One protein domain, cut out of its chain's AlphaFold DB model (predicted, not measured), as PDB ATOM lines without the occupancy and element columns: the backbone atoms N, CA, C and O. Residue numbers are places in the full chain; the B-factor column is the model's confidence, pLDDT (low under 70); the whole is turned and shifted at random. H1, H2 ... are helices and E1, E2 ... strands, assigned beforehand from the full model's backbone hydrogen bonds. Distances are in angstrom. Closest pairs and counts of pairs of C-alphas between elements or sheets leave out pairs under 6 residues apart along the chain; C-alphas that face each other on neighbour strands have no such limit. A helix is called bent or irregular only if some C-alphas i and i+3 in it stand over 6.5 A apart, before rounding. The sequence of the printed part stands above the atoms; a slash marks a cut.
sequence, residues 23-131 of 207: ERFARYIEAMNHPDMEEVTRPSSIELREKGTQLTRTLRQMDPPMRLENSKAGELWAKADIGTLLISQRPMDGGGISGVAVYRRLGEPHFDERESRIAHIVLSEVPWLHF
ATOM      1  N   GLU A  23      10.484   2.904 -67.363       84.12
ATOM      2  CA  GLU A  23      11.487   1.890 -67.695       84.12
ATOM      3  C   GLU A  23      12.396   1.565 -66.509       84.12
ATOM      4  O   GLU A  23      12.657   0.387 -66.247       84.12
ATOM      5  N   ARG A  24      12.840   2.574 -65.753       88.38
ATOM      6  CA  ARG A  24      13.666   2.378 -64.555       88.38
ATOM      7  C   ARG A  24      12.916   1.635 -63.462       88.38
ATOM      8  O   ARG A  24      13.485   0.730 -62.851       88.38
ATOM      9  N   PHE A  25      11.645   1.972 -63.244       85.00
ATOM     10  CA  PHE A  25      10.834   1.261 -62.260       85.00
ATOM     11  C   PHE A  25      10.695  -0.221 -62.625       85.00
ATOM     12  O   PHE A  25      10.892  -1.090 -61.778       85.00
ATOM     13  N   ALA A  26      10.471  -0.536 -63.904       87.12
ATOM     14  CA  ALA A  26      10.428  -1.922 -64.360       87.12
ATOM     15  C   ALA A  26      11.740  -2.677 -64.077       87.12
ATOM     16  O   ALA A  26      11.697  -3.804 -63.579       87.12
ATOM     17  N   ARG A  27      12.905  -2.043 -64.283       91.25
ATOM     18  CA  ARG A  27      14.210  -2.630 -63.922       91.25
ATOM     19  C   ARG A  27      14.357  -2.868 -62.427       91.25
ATOM     20  O   ARG A  27      14.865  -3.916 -62.033       91.25
ATOM     21  N   TYR A  28      13.879  -1.942 -61.601       89.38
ATOM     22  CA  TYR A  28      13.854  -2.121 -60.153       89.38
ATOM     23  C   TYR A  28      12.977  -3.314 -59.746       89.38
ATOM     24  O   TYR A  28      13.408  -4.149 -58.953       89.38
ATOM     25  N   ILE A  29      11.789  -3.461 -60.343       87.12
ATOM     26  CA  ILE A  29      10.909  -4.618 -60.121       87.12
ATOM     27  C   ILE A  29      11.580  -5.929 -60.538       87.12
ATOM     28  O   ILE A  29      11.452  -6.935 -59.832       87.12
ATOM     29  N   GLU A  30      12.272  -5.951 -61.678       89.75
ATOM     30  CA  GLU A  30      13.038  -7.119 -62.114       89.75
ATOM     31  C   GLU A  30      14.158  -7.455 -61.124       89.75
ATOM     32  O   GLU A  30      14.288  -8.620 -60.749       89.75
ATOM     33  N   ALA A  31      14.918  -6.452 -60.671       91.31
ATOM     34  CA  ALA A  31      15.987  -6.623 -59.694       91.31
ATOM     35  C   ALA A  31      15.440  -7.190 -58.381       91.31
ATOM     36  O   ALA A  31      15.882  -8.249 -57.951       91.31
ATOM     37  N   MET A  32      14.417  -6.554 -57.801       87.19
ATOM     38  CA  MET A  32      13.794  -6.957 -56.535       87.19
ATOM     39  C   MET A  32      13.240  -8.385 -56.544       87.19
ATOM     40  O   MET A  32      13.277  -9.060 -55.519       87.19
ATOM     41  N   ASN A  33      12.717  -8.850 -57.683       84.81
ATOM     42  CA  ASN A  33      12.196 -10.212 -57.829       84.81
ATOM     43  C   ASN A  33      13.260 -11.221 -58.301       84.81
ATOM     44  O   ASN A  33      12.940 -12.394 -58.511       84.81
ATOM     45  N   HIS A  34      14.508 -10.800 -58.506       89.12
ATOM     46  CA  HIS A  34      15.591 -11.696 -58.890       89.12
ATOM     47  C   HIS A  34      16.044 -12.546 -57.682       89.12
ATOM     48  O   HIS A  34      16.160 -12.003 -56.584       89.12
ATOM     49  N   PRO A  35      16.352 -13.851 -57.851       86.44
ATOM     50  CA  PRO A  35      16.781 -14.723 -56.750       86.44
ATOM     51  C   PRO A  35      17.962 -14.188 -55.926       86.44
ATOM     52  O   PRO A  35      17.944 -14.293 -54.706       86.44
ATOM     53  N   ASP A  36      18.943 -13.545 -56.568       90.06
ATOM     54  CA  ASP A  36      20.108 -12.954 -55.884       90.06
ATOM     55  C   ASP A  36      19.739 -11.924 -54.790       90.06
ATOM     56  O   ASP A  36      20.531 -11.691 -53.879       90.06
ATOM     57  N   MET A  37      18.540 -11.323 -54.828       89.25
ATOM     58  CA  MET A  37      18.086 -10.388 -53.783       89.25
ATOM     59  C   MET A  37      17.807 -11.060 -52.439       89.25
ATOM     60  O   MET A  37      17.711 -10.377 -51.416       89.25
ATOM     61  N   GLU A  38      17.665 -12.382 -52.410       86.06
ATOM     62  CA  GLU A  38      17.430 -13.126 -51.180       86.06
ATOM     63  C   GLU A  38      18.593 -12.952 -50.196       86.06
ATOM     64  O   GLU A  38      18.372 -12.568 -49.050       86.06
ATOM     65  N   GLU A  39      19.840 -13.123 -50.644       87.44
ATOM     66  CA  GLU A  39      21.014 -12.956 -49.777       87.44
ATOM     67  C   GLU A  39      21.207 -11.505 -49.312       87.44
ATOM     68  O   GLU A  39      21.715 -11.270 -48.214       87.44
ATOM     69  N   VAL A  40      20.762 -10.540 -50.122       89.88
ATOM     70  CA  VAL A  40      20.813  -9.097 -49.832       89.88
ATOM     71  C   VAL A  40      19.793  -8.707 -48.753       89.88
ATOM     72  O   VAL A  40      20.072  -7.876 -47.893       89.88
ATOM     73  N   THR A  41      18.594  -9.295 -48.777       88.19
ATOM     74  CA  THR A  41      17.464  -8.880 -47.918       88.19
ATOM     75  C   THR A  41      17.251  -9.772 -46.695       88.19
ATOM     76  O   THR A  41      16.653  -9.330 -45.703       88.19
ATOM     77  N   ARG A  42      17.756 -11.010 -46.717       87.06
ATOM     78  CA  ARG A  42      17.601 -11.994 -45.636       87.06
ATOM     79  C   ARG A  42      18.124 -11.498 -44.280       87.06
ATOM     80  O   ARG A  42      17.368 -11.636 -43.317       87.06
ATOM     81  N   PRO A  43      19.324 -10.887 -44.151       90.12
ATOM     82  CA  PRO A  43      19.820 -10.435 -42.846       90.12
ATOM     83  C   PRO A  43      18.875  -9.444 -42.157       90.12
ATOM     84  O   PRO A  43      18.509  -9.633 -40.999       90.12
ATOM     85  N   SER A  44      18.406  -8.436 -42.900       89.44
ATOM     86  CA  SER A  44      17.464  -7.432 -42.387       89.44
ATOM     87  C   SER A  44      16.106  -8.038 -42.030       89.44
ATOM     88  O   SER A  44      15.477  -7.651 -41.049       89.44
ATOM     89  N   SER A  45      15.659  -9.032 -42.802       85.00
ATOM     90  CA  SER A  45      14.383  -9.711 -42.561       85.00
ATOM     91  C   SER A  45      14.411 -10.585 -41.301       85.00
ATOM     92  O   SER A  45      13.433 -10.619 -40.553       85.00
ATOM     93  N   ILE A  46      15.536 -11.260 -41.033       88.12
ATOM     94  CA  ILE A  46      15.755 -12.000 -39.781       88.12
ATOM     95  C   ILE A  46      15.745 -11.031 -38.596       88.12
ATOM     96  O   ILE A  46      15.015 -11.266 -37.636       88.12
ATOM     97  N   GLU A  47      16.478  -9.917 -38.694       91.38
ATOM     98  CA  GLU A  47      16.520  -8.903 -37.634       91.38
ATOM     99  C   GLU A  47      15.126  -8.322 -37.340       91.38
ATOM    100  O   GLU A  47      14.736  -8.186 -36.179       91.38
ATOM    101  N   LEU A  48      14.352  -8.002 -38.382       89.56
ATOM    102  CA  LEU A  48      12.990  -7.485 -38.241       89.56
ATOM    103  C   LEU A  48      12.093  -8.471 -37.484       89.56
ATOM    104  O   LEU A  48      11.339  -8.067 -36.598       89.56
ATOM    105  N   ARG A  49      12.196  -9.764 -37.814       83.94
ATOM    106  CA  ARG A  49      11.431 -10.825 -37.153       83.94
ATOM    107  C   ARG A  49      11.814 -10.964 -35.681       83.94
ATOM    108  O   ARG A  49      10.927 -11.079 -34.845       83.94
ATOM    109  N   GLU A  50      13.107 -10.950 -35.367       88.62
ATOM    110  CA  GLU A  50      13.602 -11.072 -33.988       88.62
ATOM    111  C   GLU A  50      13.159  -9.902 -33.108       88.62
ATOM    112  O   GLU A  50      12.796 -10.098 -31.949       88.62
ATOM    113  N   LYS A  51      13.160  -8.684 -33.657       89.44
ATOM    114  CA  LYS A  51      12.747  -7.486 -32.919       89.44
ATOM    115  C   LYS A  51      11.234  -7.320 -32.827       89.44
ATOM    116  O   LYS A  51      10.763  -6.680 -31.891       89.44
ATOM    117  N   GLY A  52      10.487  -7.826 -33.808       85.62
ATOM    118  CA  GLY A  52       9.029  -7.705 -33.861       85.62
ATOM    119  C   GLY A  52       8.522  -6.259 -33.950       85.62
ATOM    120  O   GLY A  52       7.366  -5.995 -33.638       85.62
ATOM    121  N   THR A  53       9.373  -5.309 -34.347       88.00
ATOM    122  CA  THR A  53       9.037  -3.884 -34.455       88.00
ATOM    123  C   THR A  53       9.703  -3.262 -35.678       88.00
ATOM    124  O   THR A  53      10.585  -3.868 -36.286       88.00
ATOM    125  N   GLN A  54       9.269  -2.057 -36.047       90.06
ATOM    126  CA  GLN A  54       9.813  -1.318 -37.180       90.06
ATOM    127  C   GLN A  54      11.319  -1.062 -37.012       90.06
ATOM    128  O   GLN A  54      11.811  -0.781 -35.918       90.06
ATOM    129  N   LEU A  55      12.055  -1.154 -38.119       92.75
ATOM    130  CA  LEU A  55      13.466  -0.781 -38.184       92.75
ATOM    131  C   LEU A  55      13.787  -0.085 -39.503       92.75
ATOM    132  O   LEU A  55      13.088  -0.246 -40.498       92.75
ATOM    133  N   THR A  56      14.872   0.685 -39.515       94.75
ATOM    134  CA  THR A  56      15.353   1.393 -40.706       94.75
ATOM    135  C   THR A  56      16.782   0.976 -41.017       94.75
ATOM    136  O   THR A  56      17.645   1.070 -40.142       94.75
ATOM    137  N   ARG A  57      17.057   0.510 -42.237       95.44
ATOM    138  CA  ARG A  57      18.399   0.073 -42.660       95.44
ATOM    139  C   ARG A  57      18.805   0.724 -43.966       95.44
ATOM    140  O   ARG A  57      17.999   0.880 -44.876       95.44
ATOM    141  N   THR A  58      20.078   1.077 -44.064       95.50
ATOM    142  CA  THR A  58      20.708   1.394 -45.349       95.50
ATOM    143  C   THR A  58      21.033   0.111 -46.109       95.50
ATOM    144  O   THR A  58      21.203  -0.949 -45.503       95.50
ATOM    145  N   LEU A  59      21.200   0.206 -47.429       93.19
ATOM    146  CA  LEU A  59      21.633  -0.925 -48.256       93.19
ATOM    147  C   LEU A  59      22.922  -1.576 -47.721       93.19
ATOM    148  O   LEU A  59      22.979  -2.793 -47.605       93.19
ATOM    149  N   ARG A  60      23.907  -0.775 -47.291       93.00
ATOM    150  CA  ARG A  60      25.170  -1.273 -46.710       93.00
ATOM    151  C   ARG A  60      24.991  -2.014 -45.385       93.00
ATOM    152  O   ARG A  60      25.797  -2.872 -45.053       93.00
ATOM    153  N   GLN A  61      23.970  -1.665 -44.605       93.44
ATOM    154  CA  GLN A  61      23.656  -2.383 -43.369       93.44
ATOM    155  C   GLN A  61      22.939  -3.708 -43.650       93.44
ATOM    156  O   GLN A  61      23.135  -4.658 -42.900       93.44
ATOM    157  N   MET A  62      22.127  -3.778 -44.712       93.00
ATOM    158  CA  MET A  62      21.459  -5.021 -45.125       93.00
ATOM    159  C   MET A  62      22.418  -5.986 -45.830       93.00
ATOM    160  O   MET A  62      22.360  -7.189 -45.588       93.00
ATOM    161  N   ASP A  63      23.337  -5.452 -46.636       93.69
ATOM    162  CA  ASP A  63      24.321  -6.212 -47.407       93.69
ATOM    163  C   ASP A  63      25.763  -5.709 -47.177       93.69
ATOM    164  O   ASP A  63      26.383  -5.151 -48.085       93.69
ATOM    165  N   PRO A  64      26.337  -5.897 -45.968       92.25
ATOM    166  CA  PRO A  64      27.705  -5.462 -45.672       92.25
ATOM    167  C   PRO A  64      28.784  -6.005 -46.628       92.25
ATOM    168  O   PRO A  64      29.731  -5.273 -46.912       92.25
ATOM    169  N   PRO A  65      28.686  -7.250 -47.146       92.88
ATOM    170  CA  PRO A  65      29.640  -7.776 -48.125       92.88
ATOM    171  C   PRO A  65      29.473  -7.239 -49.552       92.88
ATOM    172  O   PRO A  65      30.234  -7.659 -50.419       92.88
ATOM    173  N   MET A  66      28.504  -6.351 -49.811       91.62
ATOM    174  CA  MET A  66      28.236  -5.782 -51.139       91.62
ATOM    175  C   MET A  66      27.966  -6.864 -52.204       91.62
ATOM    176  O   MET A  66      28.471  -6.813 -53.329       91.62
ATOM    177  N   ARG A  67      27.173  -7.883 -51.849       92.44
ATOM    178  CA  ARG A  67      26.771  -8.962 -52.762       92.44
ATOM    179  C   ARG A  67      25.978  -8.439 -53.948       92.44
ATOM    180  O   ARG A  67      26.172  -8.927 -55.058       92.44
ATOM    181  N   LEU A  68      25.114  -7.448 -53.725       92.62
ATOM    182  CA  LEU A  68      24.244  -6.912 -54.766       92.62
ATOM    183  C   LEU A  68      25.051  -6.434 -55.973       92.62
ATOM    184  O   LEU A  68      24.732  -6.822 -57.093       92.62
ATOM    185  N   GLU A  69      26.120  -5.668 -55.749       91.38
ATOM    186  CA  GLU A  69      26.958  -5.090 -56.811       91.38
ATOM    187  C   GLU A  69      27.579  -6.149 -57.732       91.38
ATOM    188  O   GLU A  69      27.804  -5.887 -58.910       91.38
ATOM    189  N   ASN A  70      27.808  -7.357 -57.214       91.12
ATOM    190  CA  ASN A  70      28.470  -8.453 -57.923       91.12
ATOM    191  C   ASN A  70      27.487  -9.531 -58.419       91.12
ATOM    192  O   ASN A  70      27.893 -10.652 -58.728       91.12
ATOM    193  N   SER A  71      26.193  -9.211 -58.479       93.31
ATOM    194  CA  SER A  71      25.116 -10.148 -58.812       93.31
ATOM    195  C   SER A  71      24.378  -9.761 -60.100       93.31
ATOM    196  O   SER A  71      24.471  -8.625 -60.573       93.31
ATOM    197  N   LYS A  72      23.566 -10.672 -60.652       92.69
ATOM    198  CA  LYS A  72      22.703 -10.347 -61.804       92.69
ATOM    199  C   LYS A  72      21.585  -9.386 -61.412       92.69
ATOM    200  O   LYS A  72      21.165  -8.566 -62.230       92.69
ATOM    201  N   ALA A  73      21.126  -9.452 -60.158       92.19
ATOM    202  CA  ALA A  73      20.238  -8.434 -59.606       92.19
ATOM    203  C   ALA A  73      20.912  -7.053 -59.606       92.19
ATOM    204  O   ALA A  73      20.255  -6.071 -59.933       92.19
ATOM    205  N   GLY A  74      22.220  -6.987 -59.341       93.94
ATOM    206  CA  GLY A  74      23.030  -5.768 -59.391       93.94
ATOM    207  C   GLY A  74      23.036  -5.090 -60.754       93.94
ATOM    208  O   GLY A  74      22.898  -3.873 -60.837       93.94
ATOM    209  N   GLU A  75      23.110  -5.859 -61.843       94.31
ATOM    210  CA  GLU A  75      23.022  -5.296 -63.198       94.31
ATOM    211  C   GLU A  75      21.663  -4.630 -63.465       94.31
ATOM    212  O   GLU A  75      21.591  -3.576 -64.099       94.31
ATOM    213  N   LEU A  76      20.573  -5.251 -63.000       92.94
ATOM    214  CA  LEU A  76      19.217  -4.704 -63.113       92.94
ATOM    215  C   LEU A  76      19.040  -3.488 -62.196       92.94
ATOM    216  O   LEU A  76      18.470  -2.482 -62.612       92.94
ATOM    217  N   TRP A  77      19.592  -3.559 -60.987       92.56
ATOM    218  CA  TRP A  77      19.607  -2.485 -60.001       92.56
ATOM    219  C   TRP A  77      20.329  -1.240 -60.520       92.56
ATOM    220  O   TRP A  77      19.811  -0.128 -60.434       92.56
ATOM    221  N   ALA A  78      21.490  -1.429 -61.149       93.06
ATOM    222  CA  ALA A  78      22.232  -0.354 -61.787       93.06
ATOM    223  C   ALA A  78      21.464   0.235 -62.982       93.06
ATOM    224  O   ALA A  78      21.406   1.451 -63.143       93.06
ATOM    225  N   LYS A  79      20.795  -0.599 -63.790       92.81
ATOM    226  CA  LYS A  79      19.919  -0.129 -64.884       92.81
ATOM    227  C   LYS A  79      18.676   0.616 -64.385       92.81
ATOM    228  O   LYS A  79      18.119   1.410 -65.136       92.81
ATOM    229  N   ALA A  80      18.252   0.389 -63.143       91.44
ATOM    230  CA  ALA A  80      17.227   1.194 -62.482       91.44
ATOM    231  C   ALA A  80      17.761   2.563 -62.001       91.44
ATOM    232  O   ALA A  80      16.979   3.422 -61.589       91.44
ATOM    233  N   ASP A  81      19.075   2.801 -62.093       92.81
ATOM    234  CA  ASP A  81      19.759   4.004 -61.609       92.81
ATOM    235  C   ASP A  81      19.501   4.240 -60.110       92.81
ATOM    236  O   ASP A  81      18.991   5.275 -59.678       92.81
ATOM    237  N   ILE A  82      19.828   3.219 -59.314       91.75
ATOM    238  CA  ILE A  82      19.819   3.265 -57.850       91.75
ATOM    239  C   ILE A  82      21.241   3.014 -57.354       91.75
ATOM    240  O   ILE A  82      21.777   1.922 -57.522       91.75
ATOM    241  N   GLY A  83      21.844   4.010 -56.707       91.69
ATOM    242  CA  GLY A  83      23.166   3.879 -56.089       91.69
ATOM    243  C   GLY A  83      23.110   3.405 -54.644       91.69
ATOM    244  O   GLY A  83      23.903   2.578 -54.210       91.69
ATOM    245  N   THR A  84      22.147   3.907 -53.877       92.75
ATOM    246  CA  THR A  84      21.942   3.488 -52.491       92.75
ATOM    247  C   THR A  84      20.479   3.640 -52.118       92.75
ATOM    248  O   THR A  84      19.757   4.444 -52.710       92.75
ATOM    249  N   LEU A  85      20.054   2.917 -51.087       93.25
ATOM    250  CA  LEU A  85      18.768   3.149 -50.448       93.25
ATOM    251  C   LEU A  85      18.874   3.117 -48.927       93.25
ATOM    252  O   LEU A  85      19.829   2.576 -48.360       93.25
ATOM    253  N   LEU A  86      17.867   3.705 -48.300       94.75
ATOM    254  CA  LEU A  86      17.477   3.527 -46.917       94.75
ATOM    255  C   LEU A  86      16.029   3.045 -46.925       94.75
ATOM    256  O   LEU A  86      15.190   3.625 -47.606       94.75
ATOM    257  N   ILE A  87      15.737   1.980 -46.189       93.44
ATOM    258  CA  ILE A  87      14.408   1.375 -46.132       93.44
ATOM    259  C   ILE A  87      13.938   1.271 -44.683       93.44
ATOM    260  O   ILE A  87      14.642   0.732 -43.831       93.44
ATOM    261  N   SER A  88      12.751   1.807 -44.403       93.38
ATOM    262  CA  SER A  88      11.968   1.483 -43.210       93.38
ATOM    263  C   SER A  88      11.200   0.200 -43.477       93.38
ATOM    264  O   SER A  88      10.526   0.096 -44.498       93.38
ATOM    265  N   GLN A  89      11.298  -0.769 -42.577       91.56
ATOM    266  CA  GLN A  89      10.639  -2.063 -42.673       91.56
ATOM    267  C   GLN A  89       9.771  -2.288 -41.442       91.56
ATOM    268  O   GLN A  89      10.203  -2.005 -40.325       91.56
ATOM    269  N   ARG A  90       8.566  -2.823 -41.639       87.75
ATOM    270  CA  ARG A  90       7.603  -3.110 -40.571       87.75
ATOM    271  C   ARG A  90       6.998  -4.506 -40.755       87.75
ATOM    272  O   ARG A  90       6.577  -4.810 -41.873       87.75
ATOM    273  N   PRO A  91       6.933  -5.349 -39.706       84.69
ATOM    274  CA  PRO A  91       6.201  -6.611 -39.784       84.69
ATOM    275  C   PRO A  91       4.692  -6.344 -39.880       84.69
ATOM    276  O   PRO A  91       4.200  -5.393 -39.273       84.69
ATOM    277  N   MET A  92       3.973  -7.173 -40.637       78.31
ATOM    278  CA  MET A  92       2.517  -7.068 -40.824       78.31
ATOM    279  C   MET A  92       1.780  -8.201 -40.098       78.31
ATOM    280  O   MET A  92       2.289  -9.323 -40.018       78.31
ATOM    281  N   ASP A  93       0.562  -7.934 -39.619       67.31
ATOM    282  CA  ASP A  93      -0.226  -8.874 -38.795       67.31
ATOM    283  C   ASP A  93      -0.635 -10.147 -39.572       67.31
ATOM    284  O   ASP A  93      -0.882 -11.213 -38.996       67.31
ATOM    285  N   GLY A  94      -0.658 -10.062 -40.907       62.50
ATOM    286  CA  GLY A  94      -0.907 -11.166 -41.839       62.50
ATOM    287  C   GLY A  94       0.329 -11.968 -42.262       62.50
ATOM    288  O   GLY A  94       0.201 -12.826 -43.138       62.50
ATOM    289  N   GLY A  95       1.498 -11.699 -41.675       68.94
ATOM    290  CA  GLY A  95       2.790 -12.139 -42.201       68.94
ATOM    291  C   GLY A  95       3.321 -11.170 -43.262       68.94
ATOM    292  O   GLY A  95       2.586 -10.315 -43.762       68.94
ATOM    293  N   GLY A  96       4.604 -11.289 -43.600       74.00
ATOM    294  CA  GLY A  96       5.282 -10.403 -44.548       74.00
ATOM    295  C   GLY A  96       5.818  -9.102 -43.939       74.00
ATOM    296  O   GLY A  96       5.783  -8.883 -42.726       74.00
ATOM    297  N   ILE A  97       6.373  -8.260 -44.810       80.56
ATOM    298  CA  ILE A  97       7.082  -7.028 -44.451       80.56
ATOM    299  C   ILE A  97       6.563  -5.896 -45.334       80.56
ATOM    300  O   ILE A  97       6.595  -6.010 -46.558       80.56
ATOM    301  N   SER A  98       6.140  -4.793 -44.720       83.44
ATOM    302  CA  SER A  98       5.918  -3.529 -45.424       83.44
ATOM    303  C   SER A  98       7.216  -2.726 -45.450       83.44
ATOM    304  O   SER A  98       7.900  -2.621 -44.430       83.44
ATOM    305  N   GLY A  99       7.565  -2.172 -46.611       86.75
ATOM    306  CA  GLY A  99       8.802  -1.428 -46.835       86.75
ATOM    307  C   GLY A  99       8.539  -0.040 -47.411       86.75
ATOM    308  O   GLY A  99       7.890   0.070 -48.443       86.75
ATOM    309  N   VAL A 100       9.089   1.002 -46.786       88.88
ATOM    310  CA  VAL A 100       9.105   2.378 -47.311       88.88
ATOM    311  C   VAL A 100      10.556   2.756 -47.570       88.88
ATOM    312  O   VAL A 100      11.354   2.812 -46.632       88.88
ATOM    313  N   ALA A 101      10.914   2.976 -48.833       90.38
ATOM    314  CA  ALA A 101      12.297   3.201 -49.240       90.38
ATOM    315  C   ALA A 101      12.527   4.623 -49.763       90.38
ATOM    316  O   ALA A 101      11.766   5.136 -50.579       90.38
ATOM    317  N   VAL A 102      13.636   5.221 -49.334       91.75
ATOM    318  CA  VAL A 102      14.217   6.433 -49.911       91.75
ATOM    319  C   VAL A 102      15.512   6.028 -50.597       91.75
ATOM    320  O   VAL A 102      16.348   5.348 -50.004       91.75
ATOM    321  N   TYR A 103      15.694   6.433 -51.846       92.00
ATOM    322  CA  TYR A 103      16.853   6.048 -52.640       92.00
ATOM    323  C   TYR A 103      17.582   7.268 -53.195       92.00
ATOM    324  O   TYR A 103      17.041   8.373 -53.257       92.00
ATOM    325  N   ARG A 104      18.836   7.055 -53.590       92.94
ATOM    326  CA  ARG A 104      19.647   8.010 -54.348       92.94
ATOM    327  C   ARG A 104      20.118   7.358 -55.641       92.94
ATOM    328  O   ARG A 104      20.251   6.133 -55.706       92.94
ATOM    329  N   ARG A 105      20.358   8.183 -56.659       92.31
ATOM    330  CA  ARG A 105      20.833   7.748 -57.979       92.31
ATOM    331  C   ARG A 105      22.250   7.187 -57.919       92.31
ATOM    332  O   ARG A 105      22.942   7.334 -56.910       92.31
ATOM    333  N   LEU A 106      22.678   6.520 -58.986       91.56
ATOM    334  CA  LEU A 106      24.055   6.044 -59.080       91.56
ATOM    335  C   LEU A 106      25.043   7.218 -59.005       91.56
ATOM    336  O   LEU A 106      24.839   8.257 -59.624       91.56
ATOM    337  N   GLY A 107      26.121   7.036 -58.241       91.81
ATOM    338  CA  GLY A 107      27.170   8.046 -58.046       91.81
ATOM    339  C   GLY A 107      26.887   9.085 -56.953       91.81
ATOM    340  O   GLY A 107      27.814   9.771 -56.529       91.81
ATOM    341  N   GLU A 108      25.652   9.176 -56.453       95.00
ATOM    342  CA  GLU A 108      25.310  10.020 -55.303       95.00
ATOM    343  C   GLU A 108      25.868   9.432 -53.990       95.00
ATOM    344  O   GLU A 108      26.000   8.209 -53.858       95.00
ATOM    345  N   PRO A 109      26.184  10.271 -52.984       94.69
ATOM    346  CA  PRO A 109      26.774   9.807 -51.736       94.69
ATOM    347  C   PRO A 109      25.817   8.908 -50.948       94.69
ATOM    348  O   PRO A 109      24.596   9.094 -50.947       94.69
ATOM    349  N   HIS A 110      26.383   7.960 -50.199       94.31
ATOM    350  CA  HIS A 110      25.614   7.147 -49.259       94.31
ATOM    351  C   HIS A 110      24.943   8.006 -48.184       94.31
ATOM    352  O   HIS A 110      25.422   9.093 -47.867       94.31
ATOM    353  N   PHE A 111      23.843   7.501 -47.619       95.50
ATOM    354  CA  PHE A 111      23.221   8.131 -46.458       95.50
ATOM    355  C   PHE A 111      24.199   8.128 -45.286       95.50
ATOM    356  O   PHE A 111      24.701   7.067 -44.905       95.50
ATOM    357  N   ASP A 112      24.468   9.304 -44.726       95.44
ATOM    358  CA  ASP A 112      25.298   9.408 -43.530       95.44
ATOM    359  C   ASP A 112      24.513   9.016 -42.259       95.44
ATOM    360  O   ASP A 112      23.323   8.671 -42.298       95.44
ATOM    361  N   GLU A 113      25.183   9.028 -41.106       95.38
ATOM    362  CA  GLU A 113      24.562   8.679 -39.824       95.38
ATOM    363  C   GLU A 113      23.437   9.652 -39.436       95.38
ATOM    364  O   GLU A 113      22.391   9.234 -38.932       95.38
ATOM    365  N   ARG A 114      23.617  10.950 -39.700       97.12
ATOM    366  CA  ARG A 114      22.639  11.988 -39.368       97.12
ATOM    367  C   ARG A 114      21.395  11.855 -40.241       97.12
ATOM    368  O   ARG A 114      20.285  11.888 -39.716       97.12
ATOM    369  N   GLU A 115      21.573  11.690 -41.544       96.94
ATOM    370  CA  GLU A 115      20.514  11.458 -42.523       96.94
ATOM    371  C   GLU A 115      19.739  10.185 -42.190       96.94
ATOM    372  O   GLU A 115      18.510  10.215 -42.114       96.94
ATOM    373  N   SER A 116      20.451   9.095 -41.893       95.69
ATOM    374  CA  SER A 116      19.837   7.822 -41.509       95.69
ATOM    375  C   SER A 116      19.029   7.945 -40.219       95.69
ATOM    376  O   SER A 116      17.925   7.408 -40.124       95.69
ATOM    377  N   ARG A 117      19.540   8.690 -39.230       95.56
ATOM    378  CA  ARG A 117      18.847   8.932 -37.960       95.56
ATOM    379  C   ARG A 117      17.598   9.791 -38.133       95.56
ATOM    380  O   ARG A 117      16.576   9.482 -37.530       95.56
ATOM    381  N   ILE A 118      17.665  10.844 -38.947       96.50
ATOM    382  CA  ILE A 118      16.500  11.687 -39.254       96.50
ATOM    383  C   ILE A 118      15.435  10.862 -39.975       96.50
ATOM    384  O   ILE A 118      14.281  10.874 -39.556       96.50
ATOM    385  N   ALA A 119      15.821  10.114 -41.012       94.50
ATOM    386  CA  ALA A 119      14.898   9.264 -41.752       94.50
ATOM    387  C   ALA A 119      14.253   8.209 -40.846       94.50
ATOM    388  O   ALA A 119      13.045   8.012 -40.919       94.50
ATOM    389  N   HIS A 120      15.032   7.583 -39.956       93.62
ATOM    390  CA  HIS A 120      14.506   6.640 -38.973       93.62
ATOM    391  C   HIS A 120      13.437   7.285 -38.085       93.62
ATOM    392  O   HIS A 120      12.322   6.785 -38.051       93.62
ATOM    393  N   ILE A 121      13.747   8.419 -37.442       94.06
ATOM    394  CA  ILE A 121      12.795   9.132 -36.574       94.06
ATOM    395  C   ILE A 121      11.517   9.461 -37.345       94.06
ATOM    396  O   ILE A 121      10.432   9.111 -36.902       94.06
ATOM    397  N   VAL A 122      11.638  10.090 -38.518       93.81
ATOM    398  CA  VAL A 122      10.466  10.485 -39.309       93.81
ATOM    399  C   VAL A 122       9.620   9.265 -39.665       93.81
ATOM    400  O   VAL A 122       8.431   9.262 -39.369       93.81
ATOM    401  N   LEU A 123      10.217   8.217 -40.240       91.25
ATOM    402  CA  LEU A 123       9.491   7.027 -40.699       91.25
ATOM    403  C   LEU A 123       8.883   6.210 -39.549       91.25
ATOM    404  O   LEU A 123       7.861   5.556 -39.751       91.25
ATOM    405  N   SER A 124       9.461   6.263 -38.346       89.19
ATOM    406  CA  SER A 124       8.867   5.664 -37.145       89.19
ATOM    407  C   SER A 124       7.620   6.423 -36.665       89.19
ATOM    408  O   SER A 124       6.684   5.787 -36.181       89.19
ATOM    409  N   GLU A 125       7.572   7.747 -36.846       90.50
ATOM    410  CA  GLU A 125       6.443   8.607 -36.443       90.50
ATOM    411  C   GLU A 125       5.304   8.665 -37.481       90.50
ATOM    412  O   GLU A 125       4.201   9.115 -37.169       90.50
ATOM    413  N   VAL A 126       5.521   8.172 -38.709       88.06
ATOM    414  CA  VAL A 126       4.480   8.066 -39.755       88.06
ATOM    415  C   VAL A 126       4.146   6.612 -40.120       88.06
ATOM    416  O   VAL A 126       4.240   6.212 -41.282       88.06
ATOM    417  N   PRO A 127       3.695   5.785 -39.156       81.56
ATOM    418  CA  PRO A 127       3.440   4.367 -39.398       81.56
ATOM    419  C   PRO A 127       2.340   4.118 -40.438       81.56
ATOM    420  O   PRO A 127       2.313   3.049 -41.037       81.56
ATOM    421  N   TRP A 128       1.464   5.096 -40.682       80.81
ATOM    422  CA  TRP A 128       0.408   5.022 -41.692       80.81
ATOM    423  C   TRP A 128       0.937   4.847 -43.121       80.81
ATOM    424  O   TRP A 128       0.254   4.207 -43.917       80.81
ATOM    425  N   LEU A 129       2.167   5.286 -43.430       81.12
ATOM    426  CA  LEU A 129       2.801   5.025 -44.732       81.12
ATOM    427  C   LEU A 129       2.958   3.526 -45.020       81.12
ATOM    428  O   LEU A 129       2.922   3.108 -46.171       81.12
ATOM    429  N   HIS A 130       3.092   2.697 -43.983       79.81
ATOM    430  CA  HIS A 130       3.174   1.249 -44.157       79.81
ATOM    431  C   HIS A 130       1.831   0.598 -44.509       79.81
ATOM    432  O   HIS A 130       1.835  -0.558 -44.935       79.81
ATOM    433  N   PHE A 131       0.718   1.322 -44.339       71.75
ATOM    434  CA  PHE A 131      -0.649   0.822 -44.499       71.75
ATOM    435  C   PHE A 131      -1.416   1.470 -45.661       71.75
ATOM    436  O   PHE A 131      -2.488   0.976 -46.001       71.75
TER     437      PHE A 131
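What this domain is: This is residues 23 to 131 of the 207 residues of the protein "Helix-turn-helix transcriptional regulator" of Luteolibacter luteus (UniProt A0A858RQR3). A three-stranded antiparallel sheet is sandwiched between two helices, H2 over one face and H5 over the other. H1 and H4 lie side by side beyond one end of the sheet, and short H3 sits beside its strands. The printed part has 109 residues, with named elements in the order H1 H2 E1 H3 H4 E2 E3 H5; the sheet's order is E1 E2 E3, and the class is mixed, helices and strands. It is compact, with a radius of gyration of the C-alphas of 13.6 A, and spans 33 by 30 by 28 A.

How they stand to each other: Start at E2, residues 84 to 91, which forms an antiparallel hairpin with E3, residues 97 to 104; N 86 and O 102 are 2.8 A apart. E1, residues 55 to 58, is E2's other antiparallel neighbour, with N 57 and O 87 at 2.9 A. H2, residues 37 to 51, lies over E2 at a height over the sheet of 7.8 A, its Leu 48 and Pro 91 having the closest C-alphas, 7.0 A. H5, residues 113 to 125, is on the opposite face at a height of 8.9 A, giving three layers, helices on both faces of a sheet. H3, residues 59 to 62, touches residues 40 to 44 of H2 alone, the closest C-alphas being those of Ser 44 and Met 62, 5.4 A. H1, residues 23 to 32, touches H4, residues 72 to 79, at Ala 31 and Ala 73, closest C-alphas 4.6 A, a shallow tilt of 23 degrees, opposite ways. Every O i to N i+4 pair is within hydrogen-bond range in H1, H4 and H5; H2 has 9 of 11, and H3 is too short for one.

Where its parts are: Find C-alpha 23 at (11.487, 1.890, -67.695), where H1 begins. H2 runs 21.7 A and is irregular, C-alphas 40 and 43 being 7.2 A apart; E2 runs 22.6 A, E3 22.0 A, and H5 18.4 A to C-alpha 125 at (6.443, 8.607, -36.443).

The domain as a whole: The C-alphas of Gly 94 and Gly 107, 37.7 A, are farthest apart. The printed part has no cut and no long link; residues 93 to 95 are under pLDDT 70.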